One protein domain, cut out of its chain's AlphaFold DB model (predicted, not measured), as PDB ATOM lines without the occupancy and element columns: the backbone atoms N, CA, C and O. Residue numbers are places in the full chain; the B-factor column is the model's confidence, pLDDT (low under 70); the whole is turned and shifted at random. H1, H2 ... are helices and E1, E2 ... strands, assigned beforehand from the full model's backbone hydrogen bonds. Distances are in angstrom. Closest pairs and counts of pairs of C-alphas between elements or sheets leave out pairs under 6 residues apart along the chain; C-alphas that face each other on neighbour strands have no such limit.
ATOM      1  N   ALA A 163       5.251  43.602  28.262       90.88
ATOM      2  CA  ALA A 163       4.369  42.934  27.304       90.88
ATOM      3  C   ALA A 163       4.256  43.664  25.946       90.88
ATOM      4  O   ALA A 163       4.299  43.025  24.895       90.88
ATOM      5  N   PHE A 164       4.203  45.002  25.939       93.00
ATOM      6  CA  PHE A 164       4.197  45.790  24.697       93.00
ATOM      7  C   PHE A 164       5.411  45.475  23.816       93.00
ATOM      8  O   PHE A 164       5.264  45.180  22.628       93.00
ATOM      9  N   GLY A 165       6.614  45.519  24.401       94.56
ATOM     10  CA  GLY A 165       7.852  45.287  23.668       94.56
ATOM     11  C   GLY A 165       7.943  43.872  23.107       94.56
ATOM     12  O   GLY A 165       8.459  43.695  22.007       94.56
ATOM     13  N   GLN A 166       7.368  42.878  23.790       95.31
ATOM     14  CA  GLN A 166       7.354  41.492  23.314       95.31
ATOM     15  C   GLN A 166       6.626  41.346  21.972       95.31
ATOM     16  O   GLN A 166       7.179  40.787  21.023       95.31
ATOM     17  N   ALA A 167       5.406  41.883  21.872       95.38
ATOM     18  CA  ALA A 167       4.622  41.833  20.641       95.38
ATOM     19  C   ALA A 167       5.199  42.747  19.546       95.38
ATOM     20  O   ALA A 167       5.273  42.338  18.386       95.38
ATOM     21  N   TRP A 168       5.659  43.951  19.914       97.31
ATOM     22  CA  TRP A 168       6.319  44.869  18.981       97.31
ATOM     23  C   TRP A 168       7.539  44.206  18.332       97.31
ATOM     24  O   TRP A 168       7.605  44.057  17.111       97.31
ATOM     25  N   ASN A 169       8.490  43.744  19.149       97.50
ATOM     26  CA  ASN A 169       9.744  43.167  18.676       97.50
ATOM     27  C   ASN A 169       9.502  41.911  17.835       97.50
ATOM     28  O   ASN A 169      10.125  41.757  16.787       97.50
ATOM     29  N   ALA A 170       8.575  41.035  18.241       97.19
ATOM     30  CA  ALA A 170       8.259  39.822  17.487       97.19
ATOM     31  C   ALA A 170       7.781  40.122  16.056       97.19
ATOM     32  O   ALA A 170       8.170  39.406  15.127       97.19
ATOM     33  N   LEU A 171       6.993  41.187  15.865       97.56
ATOM     34  CA  LEU A 171       6.507  41.596  14.548       97.56
ATOM     35  C   LEU A 171       7.580  42.333  13.732       97.56
ATOM     36  O   LEU A 171       7.727  42.074  12.536       97.56
ATOM     37  N   ILE A 172       8.378  43.205  14.360       97.38
ATOM     38  CA  ILE A 172       9.476  43.897  13.665       97.38
ATOM     39  C   ILE A 172      10.576  42.912  13.239       97.38
ATOM     40  O   ILE A 172      11.099  43.018  12.132       97.38
ATOM     41  N   TYR A 173      10.904  41.902  14.048       96.38
ATOM     42  CA  TYR A 173      11.862  40.864  13.652       96.38
ATOM     43  C   TYR A 173      11.383  40.027  12.468       96.38
ATOM     44  O   TYR A 173      12.195  39.630  11.625       96.38
ATOM     45  N   LEU A 174      10.072  39.789  12.378       94.44
ATOM     46  CA  LEU A 174       9.464  39.125  11.231       94.44
ATOM     47  C   LEU A 174       9.721  39.927   9.946       94.44
ATOM     48  O   LEU A 174      10.242  39.377   8.974       94.44
ATOM     49  N   PHE A 175       9.463  41.239   9.980       95.62
ATOM     50  CA  PHE A 175       9.784  42.159   8.885       95.62
ATOM     51  C   PHE A 175      11.284  42.183   8.561       95.62
ATOM     52  O   PHE A 175      11.674  41.966   7.414       95.62
ATOM     53  N   ASN A 176      12.137  42.369   9.570       94.94
ATOM     54  CA  ASN A 176      13.583  42.492   9.384       94.94
ATOM     55  C   ASN A 176      14.193  41.251   8.721       94.94
ATOM     56  O   ASN A 176      15.102  41.383   7.900       94.94
ATOM     57  N   SER A 177      13.690  40.051   9.024       91.56
ATOM     58  CA  SER A 177      14.144  38.811   8.377       91.56
ATOM     59  C   SER A 177      13.624  38.623   6.950       91.56
ATOM     60  O   SER A 177      14.222  37.884   6.166       91.56
ATOM     61  N   CYS A 178      12.505  39.259   6.611       90.69
ATOM     62  CA  CYS A 178      11.957  39.267   5.262       90.69
ATOM     63  C   CYS A 178      12.668  40.274   4.344       90.69
ATOM     64  O   CYS A 178      12.837  39.981   3.160       90.69
ATOM     65  N   GLU A 179      13.072  41.431   4.873       90.06
ATOM     66  CA  GLU A 179      13.736  42.507   4.119       90.06
ATOM     67  C   GLU A 179      15.255  42.364   4.038       90.06
ATOM     68  O   GLU A 179      15.887  42.809   3.081       90.06
ATOM     69  N   SER A 180      15.866  41.751   5.047       85.00
ATOM     70  CA  SER A 180      17.317  41.673   5.160       85.00
ATOM     71  C   SER A 180      17.782  40.258   5.481       85.00
ATOM     72  O   SER A 180      17.004  39.363   5.797       85.00
ATOM     73  N   LYS A 181      19.102  40.049   5.459       80.00
ATOM     74  CA  LYS A 181      19.717  38.808   5.955       80.00
ATOM     75  C   LYS A 181      19.763  38.749   7.489       80.00
ATOM     76  O   LYS A 181      20.536  37.956   8.027       80.00
ATOM     77  N   TRP A 182      18.982  39.584   8.182       86.88
ATOM     78  CA  TRP A 182      18.924  39.590   9.634       86.88
ATOM     79  C   TRP A 182      18.535  38.208  10.159       86.88
ATOM     80  O   TRP A 182      17.599  37.556   9.682       86.88
ATOM     81  N   LYS A 183      19.300  37.774  11.155       84.31
ATOM     82  CA  LYS A 183      19.084  36.557  11.922       84.31
ATOM     83  C   LYS A 183      19.139  36.936  13.398       84.31
ATOM     84  O   LYS A 183      19.923  37.821  13.752       84.31
ATOM     85  N   GLU A 227      16.106  49.286   6.998       84.12
ATOM     86  CA  GLU A 227      15.834  50.085   5.806       84.12
ATOM     87  C   GLU A 227      15.163  49.233   4.717       84.12
ATOM     88  O   GLU A 227      15.668  48.176   4.333       84.12
ATOM     89  N   TYR A 228      14.023  49.714   4.222       79.75
ATOM     90  CA  TYR A 228      13.213  49.031   3.221       79.75
ATOM     91  C   TYR A 228      13.821  49.201   1.833       79.75
ATOM     92  O   TYR A 228      13.787  50.287   1.254       79.75
ATOM     93  N   ARG A 229      14.400  48.124   1.303       76.12
ATOM     94  CA  ARG A 229      15.164  48.164   0.047       76.12
ATOM     95  C   ARG A 229      14.546  47.309  -1.050       76.12
ATOM     96  O   ARG A 229      14.884  47.502  -2.215       76.12
ATOM     97  N   SER A 230      13.664  46.367  -0.708       83.25
ATOM     98  CA  SER A 230      13.182  45.378  -1.676       83.25
ATOM     99  C   SER A 230      12.020  45.867  -2.552       83.25
ATOM    100  O   SER A 230      11.842  45.364  -3.661       83.25
ATOM    101  N   GLY A 231      11.198  46.804  -2.059       81.94
ATOM    102  CA  GLY A 231       9.939  47.195  -2.710       81.94
ATOM    103  C   GLY A 231       8.853  46.103  -2.705       81.94
ATOM    104  O   GLY A 231       7.793  46.283  -3.310       81.94
ATOM    105  N   LYS A 232       9.090  44.964  -2.035       89.50
ATOM    106  CA  LYS A 232       8.136  43.857  -1.906       89.50
ATOM    107  C   LYS A 232       7.068  44.190  -0.860       89.50
ATOM    108  O   LYS A 232       7.378  44.652   0.233       89.50
ATOM    109  N   LYS A 233       5.802  43.914  -1.176       92.69
ATOM    110  CA  LYS A 233       4.712  43.950  -0.189       92.69
ATOM    111  C   LYS A 233       4.693  42.653   0.607       92.69
ATOM    112  O   LYS A 233       4.800  41.581   0.008       92.69
ATOM    113  N   TYR A 234       4.516  42.761   1.919       95.38
ATOM    114  CA  TYR A 234       4.434  41.604   2.810       95.38
ATOM    115  C   TYR A 234       3.060  41.480   3.429       95.38
ATOM    116  O   TYR A 234       2.399  42.484   3.701       95.38
ATOM    117  N   ARG A 235       2.668  40.242   3.709       97.81
ATOM    118  CA  ARG A 235       1.437  39.941   4.423       97.81
ATOM    119  C   ARG A 235       1.730  39.116   5.663       97.81
ATOM    120  O   ARG A 235       2.182  37.973   5.550       97.81
ATOM    121  N   PHE A 236       1.477  39.692   6.834       98.31
ATOM    122  CA  PHE A 236       1.759  39.073   8.125       98.31
ATOM    123  C   PHE A 236       0.496  38.770   8.918       98.31
ATOM    124  O   PHE A 236      -0.452  39.549   8.934       98.31
ATOM    125  N   GLY A 237       0.488  37.616   9.576       97.69
ATOM    126  CA  GLY A 237      -0.562  37.217  10.503       97.69
ATOM    127  C   GLY A 237      -0.153  37.459  11.951       97.69
ATOM    128  O   GLY A 237       1.015  37.318  12.310       97.69
ATOM    129  N   VAL A 238      -1.112  37.777  12.809       96.75
ATOM    130  CA  VAL A 238      -0.895  37.876  14.256       96.75
ATOM    131  C   VAL A 238      -1.976  37.072  14.955       96.75
ATOM    132  O   VAL A 238      -3.153  37.373  14.792       96.75
ATOM    133  N   ILE A 239      -1.590  36.045  15.712       94.19
ATOM    134  CA  ILE A 239      -2.526  35.174  16.436       94.19
ATOM    135  C   ILE A 239      -2.387  35.449  17.930       94.19
ATOM    136  O   ILE A 239      -1.367  35.108  18.538       94.19
ATOM    137  N   MET A 240      -3.401  36.079  18.521       88.12
ATOM    138  CA  MET A 240      -3.438  36.331  19.961       88.12
ATOM    139  C   MET A 240      -4.860  36.570  20.480       88.12
ATOM    140  O   MET A 240      -5.721  36.976  19.702       88.12
ATOM    141  N   PRO A 241      -5.111  36.373  21.782       79.75
ATOM    142  CA  PRO A 241      -6.329  36.845  22.436       79.75
ATOM    143  C   PRO A 241      -6.381  38.378  22.387       79.75
ATOM    144  O   PRO A 241      -5.459  39.027  22.874       79.75
ATOM    145  N   GLN A 242      -7.431  38.966  21.809       73.94
ATOM    146  CA  GLN A 242      -7.545  40.429  21.670       73.94
ATOM    147  C   GLN A 242      -8.423  41.090  22.744       73.94
ATOM    148  O   GLN A 242      -8.374  42.305  22.905       73.94
ATOM    149  N   LYS A 243      -9.246  40.321  23.473       63.31
ATOM    150  CA  LYS A 243     -10.335  40.853  24.322       63.31
ATOM    151  C   LYS A 243     -10.210  40.540  25.816       63.31
ATOM    152  O   LYS A 243     -11.215  40.266  26.469       63.31
ATOM    153  N   THR A 244      -9.004  40.550  26.378       62.72
ATOM    154  CA  THR A 244      -8.792  40.226  27.802       62.72
ATOM    155  C   THR A 244      -7.678  41.081  28.419       62.72
ATOM    156  O   THR A 244      -6.659  41.330  27.787       62.72
ATOM    157  N   GLY A 245      -7.863  41.526  29.671       65.38
ATOM    158  CA  GLY A 245      -7.078  42.604  30.304       65.38
ATOM    159  C   GLY A 245      -5.551  42.531  30.141       65.38
ATOM    160  O   GLY A 245      -4.960  43.451  29.591       65.38
ATOM    161  N   PHE A 246      -4.890  41.439  30.559       65.19
ATOM    162  CA  PHE A 246      -3.422  41.296  30.422       65.19
ATOM    163  C   PHE A 246      -2.930  41.457  28.970       65.19
ATOM    164  O   PHE A 246      -1.840  41.974  28.728       65.19
ATOM    165  N   PHE A 247      -3.741  41.054  27.990       77.19
ATOM    166  CA  PHE A 247      -3.374  41.090  26.578       77.19
ATOM    167  C   PHE A 247      -3.471  42.483  25.962       77.19
ATOM    168  O   PHE A 247      -2.936  42.681  24.876       77.19
ATOM    169  N   GLU A 248      -4.060  43.467  26.646       82.38
ATOM    170  CA  GLU A 248      -4.173  44.837  26.132       82.38
ATOM    171  C   GLU A 248      -2.806  45.425  25.759       82.38
ATOM    172  O   GLU A 248      -2.659  46.030  24.698       82.38
ATOM    173  N   ALA A 249      -1.776  45.187  26.577       87.12
ATOM    174  CA  ALA A 249      -0.422  45.653  26.287       87.12
ATOM    175  C   ALA A 249       0.211  44.923  25.084       87.12
ATOM    176  O   ALA A 249       0.887  45.557  24.274       87.12
ATOM    177  N   LEU A 250      -0.033  43.613  24.939       90.06
ATOM    178  CA  LEU A 250       0.428  42.821  23.787       90.06
ATOM    179  C   LEU A 250      -0.249  43.287  22.492       90.06
ATOM    180  O   LEU A 250       0.422  43.483  21.479       90.06
ATOM    181  N   VAL A 251      -1.565  43.514  22.536       91.06
ATOM    182  CA  VAL A 251      -2.347  44.036  21.408       91.06
ATOM    183  C   VAL A 251      -1.847  45.424  21.024       91.06
ATOM    184  O   VAL A 251      -1.523  45.641  19.860       91.06
ATOM    185  N   ALA A 252      -1.678  46.331  21.992       91.25
ATOM    186  CA  ALA A 252      -1.160  47.673  21.737       91.25
ATOM    187  C   ALA A 252       0.233  47.647  21.081       91.25
ATOM    188  O   ALA A 252       0.487  48.408  20.148       91.25
ATOM    189  N   GLY A 253       1.120  46.747  21.525       94.12
ATOM    190  CA  GLY A 253       2.437  46.543  20.914       94.12
ATOM    191  C   GLY A 253       2.350  46.050  19.468       94.12
ATOM    192  O   GLY A 253       3.019  46.590  18.584       94.12
ATOM    193  N   ALA A 254       1.486  45.067  19.206       95.69
ATOM    194  CA  ALA A 254       1.265  44.527  17.867       95.69
ATOM    195  C   ALA A 254       0.640  45.553  16.908       95.69
ATOM    196  O   ALA A 254       1.085  45.673  15.768       95.69
ATOM    197  N   GLU A 255      -0.361  46.310  17.357       95.50
ATOM    198  CA  GLU A 255      -1.012  47.361  16.567       95.50
ATOM    199  C   GLU A 255      -0.057  48.513  16.257       95.50
ATOM    200  O   GLU A 255      -0.010  48.997  15.123       95.50
ATOM    201  N   ALA A 256       0.742  48.935  17.239       96.06
ATOM    202  CA  ALA A 256       1.738  49.977  17.044       96.06
ATOM    203  C   ALA A 256       2.809  49.532  16.033       96.06
ATOM    204  O   ALA A 256       3.141  50.297  15.123       96.06
ATOM    205  N   ALA A 257       3.287  48.287  16.125       97.75
ATOM    206  CA  ALA A 257       4.229  47.727  15.160       97.75
ATOM    207  C   ALA A 257       3.595  47.562  13.770       97.75
ATOM    208  O   ALA A 257       4.221  47.895  12.769       97.75
ATOM    209  N   ALA A 258       2.337  47.124  13.678       97.31
ATOM    210  CA  ALA A 258       1.611  47.036  12.411       97.31
ATOM    211  C   ALA A 258       1.453  48.411  11.744       97.31
ATOM    212  O   ALA A 258       1.679  48.555  10.541       97.31
ATOM    213  N   LYS A 259       1.118  49.439  12.531       97.19
ATOM    214  CA  LYS A 259       1.050  50.825  12.064       97.19
ATOM    215  C   LYS A 259       2.408  51.301  11.561       97.19
ATOM    216  O   LYS A 259       2.467  51.895  10.485       97.19
ATOM    217  N   GLU A 260       3.483  51.023  12.295       96.25
ATOM    218  CA  GLU A 260       4.839  51.356  11.861       96.25
ATOM    219  C   GLU A 260       5.175  50.662  10.542       96.25
ATOM    220  O   GLU A 260       5.586  51.326   9.598       96.25
ATOM    221  N   LEU A 261       4.906  49.360  10.436       96.00
ATOM    222  CA  LEU A 261       5.226  48.556   9.262       96.00
ATOM    223  C   LEU A 261       4.390  48.890   8.016       96.00
ATOM    224  O   LEU A 261       4.842  48.656   6.893       96.00
ATOM    225  N   SER A 262       3.212  49.496   8.183       94.69
ATOM    226  CA  SER A 262       2.361  49.912   7.060       94.69
ATOM    227  C   SER A 262       3.067  50.880   6.098       94.69
ATOM    228  O   SER A 262       2.842  50.819   4.887       94.69
ATOM    229  N   ARG A 263       4.000  51.707   6.601       92.94
ATOM    230  CA  ARG A 263       4.806  52.628   5.776       92.94
ATOM    231  C   ARG A 263       5.768  51.901   4.826       92.94
ATOM    232  O   ARG A 263       6.219  52.495   3.853       92.94
ATOM    233  N   PHE A 264       6.054  50.627   5.094       91.81
ATOM    234  CA  PHE A 264       6.912  49.754   4.289       91.81
ATOM    235  C   PHE A 264       6.104  48.767   3.429       91.81
ATOM    236  O   PHE A 264       6.640  47.779   2.938       91.81
ATOM    237  N   GLY A 265       4.796  48.999   3.251       90.69
ATOM    238  CA  GLY A 265       3.948  48.145   2.415       90.69
ATOM    239  C   GLY A 265       3.619  46.782   3.032       90.69
ATOM    240  O   GLY A 265       3.310  45.843   2.294       90.69
ATOM    241  N   VAL A 266       3.686  46.668   4.361       95.56
ATOM    242  CA  VAL A 266       3.283  45.471   5.109       95.56
ATOM    243  C   VAL A 266       1.801  45.560   5.482       95.56
ATOM    244  O   VAL A 266       1.366  46.519   6.117       95.56
ATOM    245  N   GLU A 267       1.029  44.538   5.122       97.06
ATOM    246  CA  GLU A 267      -0.339  44.322   5.597       97.06
ATOM    247  C   GLU A 267      -0.307  43.334   6.767       97.06
ATOM    248  O   GLU A 267       0.204  42.221   6.631       97.06
ATOM    249  N   VAL A 268      -0.860  43.729   7.915       97.69
ATOM    250  CA  VAL A 268      -0.918  42.885   9.115       97.69
ATOM    251  C   VAL A 268      -2.365  42.521   9.421       97.69
ATOM    252  O   VAL A 268      -3.221  43.391   9.561       97.69
ATOM    253  N   GLU A 269      -2.633  41.225   9.545       96.81
ATOM    254  CA  GLU A 269      -3.947  40.674   9.862       96.81
ATOM    255  C   GLU A 269      -3.952  40.116  11.291       96.81
ATOM    256  O   GLU A 269      -3.393  39.047  11.555       96.81
ATOM    257  N   LEU A 270      -4.595  40.835  12.216       93.38
ATOM    258  CA  LEU A 270      -4.771  40.393  13.598       93.38
ATOM    259  C   LEU A 270      -5.956  39.423  13.697       93.38
ATOM    260  O   LEU A 270      -7.069  39.720  13.260       93.38
ATOM    261  N   ARG A 271      -5.727  38.257  14.298       91.88
ATOM    262  CA  ARG A 271      -6.720  37.203  14.520       91.88
ATOM    263  C   ARG A 271      -6.903  36.964  16.008       91.88
ATOM    264  O   ARG A 271      -5.958  36.584  16.694       91.88
ATOM    265  N   ASP A 272      -8.123  37.227  16.470       85.88
ATOM    266  CA  ASP A 272      -8.539  36.964  17.843       85.88
ATOM    267  C   ASP A 272      -8.678  35.453  18.018       85.88
ATOM    268  O   ASP A 272      -9.496  34.815  17.353       85.88
ATOM    269  N   ALA A 273      -7.815  34.880  18.850       82.50
ATOM    270  CA  ALA A 273      -7.774  33.451  19.138       82.50
ATOM    271  C   ALA A 273      -8.254  33.189  20.570       82.50
ATOM    272  O   ALA A 273      -7.545  32.599  21.388       82.50
ATOM    273  N   TYR A 274      -9.464  33.666  20.865       82.50
ATOM    274  CA  TYR A 274     -10.137  33.470  22.142       82.50
ATOM    275  C   TYR A 274     -11.657  33.509  21.973       82.50
ATOM    276  O   TYR A 274     -12.192  34.476  21.429       82.50
ATOM    277  N   HIS A 275     -12.356  32.490  22.477       78.50
ATOM    278  CA  HIS A 275     -13.813  32.539  22.618       78.50
ATOM    279  C   HIS A 275     -14.225  32.464  24.086       78.50
ATOM    280  O   HIS A 275     -15.083  33.229  24.525       78.50
ATOM    281  N   GLU A 276     -13.602  31.565  24.845       75.12
ATOM    282  CA  GLU A 276     -13.893  31.332  26.254       75.12
ATOM    283  C   GLU A 276     -12.651  30.824  26.998       75.12
ATOM    284  O   GLU A 276     -11.643  30.432  26.419       75.12
ATOM    285  N   GLN A 277     -12.694  30.810  28.329       69.69
ATOM    286  CA  GLN A 277     -11.523  30.412  29.114       69.69
ATOM    287  C   GLN A 277     -11.085  28.956  28.859       69.69
ATOM    288  O   GLN A 277      -9.902  28.646  28.986       69.69
ATOM    289  N   SER A 278     -12.017  28.069  28.497       71.00
ATOM    290  CA  SER A 278     -11.763  26.651  28.208       71.00
ATOM    291  C   SER A 278     -10.988  26.402  26.915       71.00
ATOM    292  O   SER A 278     -10.347  25.356  26.816       71.00
ATOM    293  N   ASP A 279     -11.040  27.314  25.938       76.88
ATOM    294  CA  ASP A 279     -10.371  27.155  24.638       76.88
ATOM    295  C   ASP A 279      -9.137  28.051  24.454       76.88
ATOM    296  O   ASP A 279      -8.441  27.953  23.436       76.88
ATOM    297  N   PHE A 280      -8.826  28.862  25.469       76.50
ATOM    298  CA  PHE A 280      -7.685  29.765  25.514       76.50
ATOM    299  C   PHE A 280      -6.369  29.059  25.172       76.50
ATOM    300  O   PHE A 280      -5.928  28.138  25.861       76.50
ATOM    301  N   GLY A 281      -5.722  29.512  24.093       78.12
ATOM    302  CA  GLY A 281      -4.427  28.980  23.674       78.12
ATOM    303  C   GLY A 281      -4.452  27.564  23.091       78.12
ATOM    304  O   GLY A 281      -3.381  27.011  22.842       78.12
ATOM    305  N   SER A 282      -5.638  26.975  22.895       86.00
ATOM    306  CA  SER A 282      -5.790  25.582  22.468       86.00
ATOM    307  C   SER A 282      -5.399  25.361  21.007       86.00
ATOM    308  O   SER A 282      -5.670  26.181  20.121       86.00
ATOM    309  N   ALA A 283      -4.833  24.188  20.716       87.12
ATOM    310  CA  ALA A 283      -4.480  23.817  19.350       87.12
ATOM    311  C   ALA A 283      -5.688  23.742  18.403       87.12
ATOM    312  O   ALA A 283      -5.551  24.028  17.213       87.12
ATOM    313  N   THR A 284      -6.879  23.419  18.915       89.06
ATOM    314  CA  THR A 284      -8.129  23.404  18.135       89.06
ATOM    315  C   THR A 284      -8.463  24.779  17.556       89.06
ATOM    316  O   THR A 284      -9.006  24.854  16.458       89.06
ATOM    317  N   LEU A 285      -8.105  25.855  18.260       88.81
ATOM    318  CA  LEU A 285      -8.350  27.225  17.822       88.81
ATOM    319  C   LEU A 285      -7.200  27.783  16.975       88.81
ATOM    320  O   LEU A 285      -7.426  28.399  15.934       88.81
ATOM    321  N   TYR A 286      -5.958  27.534  17.389       93.06
ATOM    322  CA  TYR A 286      -4.776  28.104  16.740       93.06
ATOM    323  C   TYR A 286      -4.443  27.412  15.408       93.06
ATOM    324  O   TYR A 286      -4.113  28.084  14.427       93.06
ATOM    325  N   ASN A 287      -4.557  26.082  15.324       94.19
ATOM    326  CA  ASN A 287      -4.129  25.331  14.136       94.19
ATOM    327  C   ASN A 287      -4.928  25.671  12.861       94.19
ATOM    328  O   ASN A 287      -4.301  25.800  11.803       94.19
ATOM    329  N   PRO A 288      -6.265  25.857  12.899       95.00
ATOM    330  CA  PRO A 288      -7.017  26.307  11.726       95.00
ATOM    331  C   PRO A 288      -6.591  27.695  11.232       95.00
ATOM    332  O   PRO A 288      -6.504  27.915  10.024       95.00
ATOM    333  N   ILE A 289      -6.260  28.618  12.144       95.50
ATOM    334  CA  ILE A 289      -5.784  29.964  11.788       95.50
ATOM    335  C   ILE A 289      -4.421  29.871  11.088       95.50
ATOM    336  O   ILE A 289      -4.246  30.439  10.008       95.50
ATOM    337  N   ILE A 290      -3.484  29.094  11.646       96.62
ATOM    338  CA  ILE A 290      -2.168  28.851  11.028       96.62
ATOM    339  C   ILE A 290      -2.333  28.214   9.641       96.62
ATOM    340  O   ILE A 290      -1.693  28.644   8.682       96.62
ATOM    341  N   SER A 291      -3.228  27.231   9.510       96.75
ATOM    342  CA  SER A 291      -3.520  26.573   8.228       96.75
ATOM    343  C   SER A 291      -4.041  27.574   7.193       96.75
ATOM    344  O   SER A 291      -3.563  27.591   6.061       96.75
ATOM    345  N   SER A 292      -4.926  28.490   7.600       97.06
ATOM    346  CA  SER A 292      -5.415  29.566   6.733       97.06
ATOM    347  C   SER A 292      -4.291  30.493   6.255       97.06
ATOM    348  O   SER A 292      -4.273  30.878   5.085       97.06
ATOM    349  N   PHE A 293      -3.327  30.842   7.114       97.69
ATOM    350  CA  PHE A 293      -2.176  31.662   6.714       97.69
ATOM    351  C   PHE A 293      -1.273  30.955   5.703       97.69
ATOM    352  O   PHE A 293      -0.818  31.586   4.745       97.69
ATOM    353  N   ILE A 294      -1.066  29.648   5.869       96.88
ATOM    354  CA  ILE A 294      -0.339  28.819   4.904       96.88
ATOM    355  C   ILE A 294      -1.068  28.807   3.550       96.88
ATOM    356  O   ILE A 294      -0.460  29.089   2.517       96.88
ATOM    357  N   GLU A 295      -2.368  28.506   3.540       97.00
ATOM    358  CA  GLU A 295      -3.183  28.414   2.317       97.00
ATOM    359  C   GLU A 295      -3.253  29.746   1.565       97.00
ATOM    360  O   GLU A 295      -3.151  29.792   0.336       97.00
ATOM    361  N   ARG A 296      -3.372  30.847   2.311       97.25
ATOM    362  CA  ARG A 296      -3.435  32.215   1.781       97.25
ATOM    363  C   ARG A 296      -2.056  32.815   1.500       97.25
ATOM    364  O   ARG A 296      -1.989  33.993   1.152       97.25
ATOM    365  N   LYS A 297      -0.984  32.018   1.620       94.94
ATOM    366  CA  LYS A 297       0.406  32.373   1.290       94.94
ATOM    367  C   LYS A 297       0.881  33.659   1.971       94.94
ATOM    368  O   LYS A 297       1.441  34.537   1.320       94.94
ATOM    369  N   PHE A 298       0.636  33.771   3.273       98.00
ATOM    370  CA  PHE A 298       1.248  34.827   4.079       98.00
ATOM    371  C   PHE A 298       2.776  34.706   4.027       98.00
ATOM    372  O   PHE A 298       3.303  33.604   3.902       98.00
ATOM    373  N   ASP A 299       3.497  35.820   4.138       96.94
ATOM    374  CA  ASP A 299       4.965  35.804   4.198       96.94
ATOM    375  C   ASP A 299       5.467  35.359   5.579       96.94
ATOM    376  O   ASP A 299       6.567  34.816   5.721       96.94
ATOM    377  N   GLY A 300       4.642  35.556   6.606       97.12
ATOM    378  CA  GLY A 300       4.926  35.099   7.952       97.12
ATOM    379  C   GLY A 300       3.814  35.397   8.946       97.12
ATOM    380  O   GLY A 300       2.810  36.023   8.609       97.12
ATOM    381  N   PHE A 301       3.981  34.947  10.183       98.12
ATOM    382  CA  PHE A 301       3.086  35.304  11.280       98.12
ATOM    383  C   PHE A 301       3.796  35.275  12.631       98.12
ATOM    384  O   PHE A 301       4.864  34.677  12.772       98.12
ATOM    385  N   MET A 302       3.170  35.888  13.634       96.81
ATOM    386  CA  MET A 302       3.566  35.737  15.030       96.81
ATOM    387  C   MET A 302       2.442  35.161  15.890       96.81
ATOM    388  O   MET A 302       1.264  35.418  15.633       96.81
ATOM    389  N   THR A 303       2.798  34.377  16.910       94.50
ATOM    390  CA  THR A 303       1.823  33.743  17.812       94.50
ATOM    391  C   THR A 303       2.391  33.484  19.207       94.50
ATOM    392  O   THR A 303       3.557  33.123  19.352       94.50
ATOM    393  N   GLY A 304       1.552  33.588  20.237       89.75
ATOM    394  CA  GLY A 304       1.828  32.917  21.510       89.75
ATOM    395  C   GLY A 304       1.620  31.406  21.383       89.75
ATOM    396  O   GLY A 304       0.845  30.958  20.534       89.75
ATOM    397  N   VAL A 305       2.304  30.613  22.207       86.31
ATOM    398  CA  VAL A 305       2.147  29.155  22.267       86.31
ATOM    399  C   VAL A 305       1.878  28.750  23.709       86.31
ATOM    400  O   VAL A 305       2.770  28.778  24.553       86.31
ATOM    401  N   ILE A 306       0.632  28.376  23.979       79.31
ATOM    402  CA  ILE A 306       0.195  27.886  25.291       79.31
ATOM    403  C   ILE A 306       0.085  26.364  25.234       79.31
ATOM    404  O   ILE A 306       0.758  25.677  25.993       79.31
ATOM    405  N   ASP A 307      -0.687  25.838  24.277       81.00
ATOM    406  CA  ASP A 307      -0.755  24.406  23.988       81.00
ATOM    407  C   ASP A 307       0.453  23.965  23.130       81.00
ATOM    408  O   ASP A 307       0.596  24.420  21.985       81.00
ATOM    409  N   PRO A 308       1.320  23.056  23.622       79.75
ATOM    410  CA  PRO A 308       2.455  22.540  22.857       79.75
ATOM    411  C   PRO A 308       2.073  21.916  21.509       79.75
ATOM    412  O   PRO A 308       2.877  21.947  20.575       79.75
ATOM    413  N   ALA A 309       0.845  21.404  21.352       82.38
ATOM    414  CA  ALA A 309       0.390  20.807  20.098       82.38
ATOM    415  C   ALA A 309       0.343  21.810  18.926       82.38
ATOM    416  O   ALA A 309       0.425  21.396  17.765       82.38
ATOM    417  N   VAL A 310       0.298  23.120  19.204       88.50
ATOM    418  CA  VAL A 310       0.398  24.190  18.191       88.50
ATOM    419  C   VAL A 310       1.768  24.196  17.503       88.50
ATOM    420  O   VAL A 310       1.884  24.545  16.324       88.50
ATOM    421  N   MET A 311       2.821  23.743  18.193       87.62
ATOM    422  CA  MET A 311       4.190  23.754  17.670       87.62
ATOM    423  C   MET A 311       4.337  22.918  16.391       87.62
ATOM    424  O   MET A 311       5.147  23.237  15.518       87.62
ATOM    425  N   LYS A 312       3.515  21.873  16.225       87.25
ATOM    426  CA  LYS A 312       3.489  21.073  14.995       87.25
ATOM    427  C   LYS A 312       3.070  21.912  13.784       87.25
ATOM    428  O   LYS A 312       3.745  21.855  12.757       87.25
ATOM    429  N   SER A 313       2.006  22.701  13.910       91.88
ATOM    430  CA  SER A 313       1.516  23.578  12.839       91.88
ATOM    431  C   SER A 313       2.469  24.743  12.570       91.88
ATOM    432  O   SER A 313       2.673  25.106  11.414       91.88
ATOM    433  N   ILE A 314       3.126  25.274  13.606       93.75
ATOM    434  CA  ILE A 314       4.207  26.264  13.452       93.75
ATOM    435  C   ILE A 314       5.360  25.693  12.620       93.75
ATOM    436  O   ILE A 314       5.824  26.332  11.673       93.75
ATOM    437  N   ASN A 315       5.811  24.480  12.947       92.75
ATOM    438  CA  ASN A 315       6.900  23.827  12.228       92.75
ATOM    439  C   ASN A 315       6.529  23.530  10.769       92.75
ATOM    440  O   ASN A 315       7.362  23.722   9.887       92.75
ATOM    441  N   GLU A 316       5.286  23.116  10.506       94.50
ATOM    442  CA  GLU A 316       4.779  22.925   9.145       94.50
ATOM    443  C   GLU A 316       4.767  24.235   8.345       94.50
ATOM    444  O   GLU A 316       5.173  24.254   7.182       94.50
ATOM    445  N   ALA A 317       4.338  25.342   8.957       96.38
ATOM    446  CA  ALA A 317       4.354  26.646   8.303       96.38
ATOM    447  C   ALA A 317       5.781  27.085   7.945       96.38
ATOM    448  O   ALA A 317       6.027  27.530   6.823       96.38
ATOM    449  N   ALA A 318       6.726  26.897   8.872       95.00
ATOM    450  CA  ALA A 318       8.138  27.187   8.644       95.00
ATOM    451  C   ALA A 318       8.724  26.338   7.501       95.00
ATOM    452  O   ALA A 318       9.429  26.867   6.642       95.00
ATOM    453  N   ASP A 319       8.384  25.045   7.433       95.31
ATOM    454  CA  ASP A 319       8.805  24.151   6.342       95.31
ATOM    455  C   ASP A 319       8.229  24.564   4.978       95.31
ATOM    456  O   ASP A 319       8.862  24.355   3.944       95.31
ATOM    457  N   LYS A 320       7.052  25.200   4.968       96.06
ATOM    458  CA  LYS A 320       6.429  25.789   3.771       96.06
ATOM    459  C   LYS A 320       6.957  27.191   3.432       96.06
ATOM    460  O   LYS A 320       6.476  27.806   2.483       96.06
ATOM    461  N   GLY A 321       7.960  27.678   4.163       93.75
ATOM    462  CA  GLY A 321       8.669  28.926   3.880       93.75
ATOM    463  C   GLY A 321       8.115  30.166   4.579       93.75
ATOM    464  O   GLY A 321       8.674  31.246   4.380       93.75
ATOM    465  N   LEU A 322       7.073  30.038   5.410       96.75
ATOM    466  CA  LEU A 322       6.581  31.158   6.213       96.75
ATOM    467  C   LEU A 322       7.604  31.495   7.296       96.75
ATOM    468  O   LEU A 322       8.115  30.618   7.996       96.75
ATOM    469  N   LYS A 323       7.878  32.783   7.474       95.75
ATOM    470  CA  LYS A 323       8.627  33.252   8.637       95.75
ATOM    471  C   LYS A 323       7.714  33.197   9.862       95.75
ATOM    472  O   LYS A 323       6.558  33.599   9.788       95.75
ATOM    473  N   VAL A 324       8.207  32.676  10.983       96.31
ATOM    474  CA  VAL A 324       7.405  32.582  12.209       96.31
ATOM    475  C   VAL A 324       8.201  33.108  13.385       96.31
ATOM    476  O   VAL A 324       9.337  32.679  13.591       96.31
ATOM    477  N   THR A 325       7.607  34.002  14.164       96.38
ATOM    478  CA  THR A 325       8.095  34.392  15.491       96.38
ATOM    479  C   THR A 325       7.081  33.955  16.542       96.38
ATOM    480  O   THR A 325       5.881  33.887  16.281       96.38
ATOM    481  N   THR A 326       7.548  33.592  17.730       93.88
ATOM    482  CA  THR A 326       6.655  33.361  18.873       93.88
ATOM    483  C   THR A 326       6.885  34.429  19.922       93.88
ATOM    484  O   THR A 326       7.942  35.063  19.941       93.88
ATOM    485  N   PHE A 327       5.894  34.686  20.770       93.19
ATOM    486  CA  PHE A 327       6.034  35.718  21.790       93.19
ATOM    487  C   PHE A 327       5.203  35.447  23.039       93.19
ATOM    488  O   PHE A 327       4.281  34.634  23.006       93.19
ATOM    489  N   SER A 328       5.514  36.156  24.129       88.75
ATOM    490  CA  SER A 328       4.867  36.034  25.443       88.75
ATOM    491  C   SER A 328       5.070  34.686  26.109       88.75
ATOM    492  O   SER A 328       5.831  34.570  27.067       88.75
ATOM    493  N   THR A 329       4.423  33.656  25.585       82.69
ATOM    494  CA  THR A 329       4.436  32.317  26.157       82.69
ATOM    495  C   THR A 329       4.863  31.326  25.094       82.69
ATOM    496  O   THR A 329       4.375  31.361  23.965       82.69
ATOM    497  N   GLU A 330       5.787  30.443  25.460       80.88
ATOM    498  CA  GLU A 330       6.155  29.291  24.653       80.88
ATOM    499  C   GLU A 330       6.643  28.143  25.552       80.88
ATOM    500  O   GLU A 330       7.491  28.370  26.428       80.88
ATOM    501  N   PRO A 331       6.161  26.903  25.348       72.38
ATOM    502  CA  PRO A 331       6.661  25.753  26.079       72.38
ATOM    503  C   PRO A 331       8.139  25.536  25.749       72.38
ATOM    504  O   PRO A 331       8.529  25.361  24.595       72.38
ATOM    505  N   SER A 332       8.980  25.541  26.782       68.44
ATOM    506  CA  SER A 332      10.414  25.298  26.623       68.44
ATOM    507  C   SER A 332      10.690  23.801  26.665       68.44
ATOM    508  O   SER A 332      10.486  23.158  27.695       68.44
ATOM    509  N   SER A 333      11.206  23.244  25.569       70.19
ATOM    510  CA  SER A 333      11.725  21.873  25.586       70.19
ATOM    511  C   SER A 333      13.166  21.867  26.106       70.19
ATOM    512  O   SER A 333      13.957  22.764  25.814       70.19
TER     513      SER A 333
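What this domain is: This is residues 163 to 183 and 227 to 333 of the 585 residues of the protein "Methyl-accepting transducer domain-containing protein" of Treponema sp (UniProt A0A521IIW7). A twisted sheet of four parallel strands makes the core, with two helices covering each of its faces: H1 and H2 side by side on one, H3 and H4 side by side on the other. This makes three layers, helices on both faces of a sheet. Along the 128 printed residues you meet H1, E1, H2, E2, H3, E3, H4, E4, four helices and four strands, and the sheet's order is E2 E1 E3 E4; the class is mixed, helices and strands. The whole is compact, with a radius of gyration of the C-alphas of 13.8 A and spans of 44 by 31 by 27 A.

Where its parts are: Start in the sheet with E1, residues 234 to 240: find C-alpha 234 at (4.434, 41.604, 2.810) and go 19.6 A to C-alpha 240 at (-3.438, 36.331, 19.961). E2 is residues 266 to 272, 19.3 A long; E3 is residues 300 to 303, 10.4 A; E4 is residues 323 to 328, 17.4 A, and ends at C-alpha 328 at (4.867, 36.034, 25.443). Among the helices, H1 runs from C-alpha 163 at (4.369, 42.934, 27.304) through residue 179, 25.0 A. H2 is residues 247 to 262, 22.2 A; H3 is residues 283 to 295, 17.7 A; H4 is residues 310 to 319, 14.5 A.

How they stand to each other: In the sheet, look at N 269 and O 236, 2.8 A apart, for E2 and E1; at N 302 and O 237, 2.9 A, for E1 and E3; and at N 301 and O 323, 2.9 A, for E3 and E4. E1, H2, E2 and E3, H4, E4 are strand-helix-strand units, two parallel neighbour strands with a helix between; E2, H3, E3 is a split one, with E1 between its strands, and the three crossovers are right-handed. H1 is on the sheet, and the C-alphas of Ala 170 and Thr 325 in E4 are its closest there, 5.8 A. On the same face H2 touches H1 at a shallow tilt of 29 degrees, the same way, closest at the C-alphas of Phe 164 and Gly 253, 4.2 A. On the opposite face H3 lies over E1 at a height over the sheet of 9.9 A. There H4 touches H3 at a shallow tilt of 14 degrees, the same way, closest at the C-alphas of Ala 283 and Val 310, 5.0 A. H1 and H3 are apart. In H1, H2 and H4 every O i to N i+4 pair is within hydrogen-bond range; in H3, 7 of 9 are.

The domain as a whole: The C-alphas of Arg 229 and Ser 278 are the two farthest apart, 44.5 A. Residues 184 to 226 are not printed, and C-alphas 183 and 227 stand 15.2 A apart across this cut, in the link from H1 to E1. Of the links that are printed whole, none is long. The mean pLDDT of the printed part is 89.4; look for values under 70 at residues 243 to 246, 277 and 332.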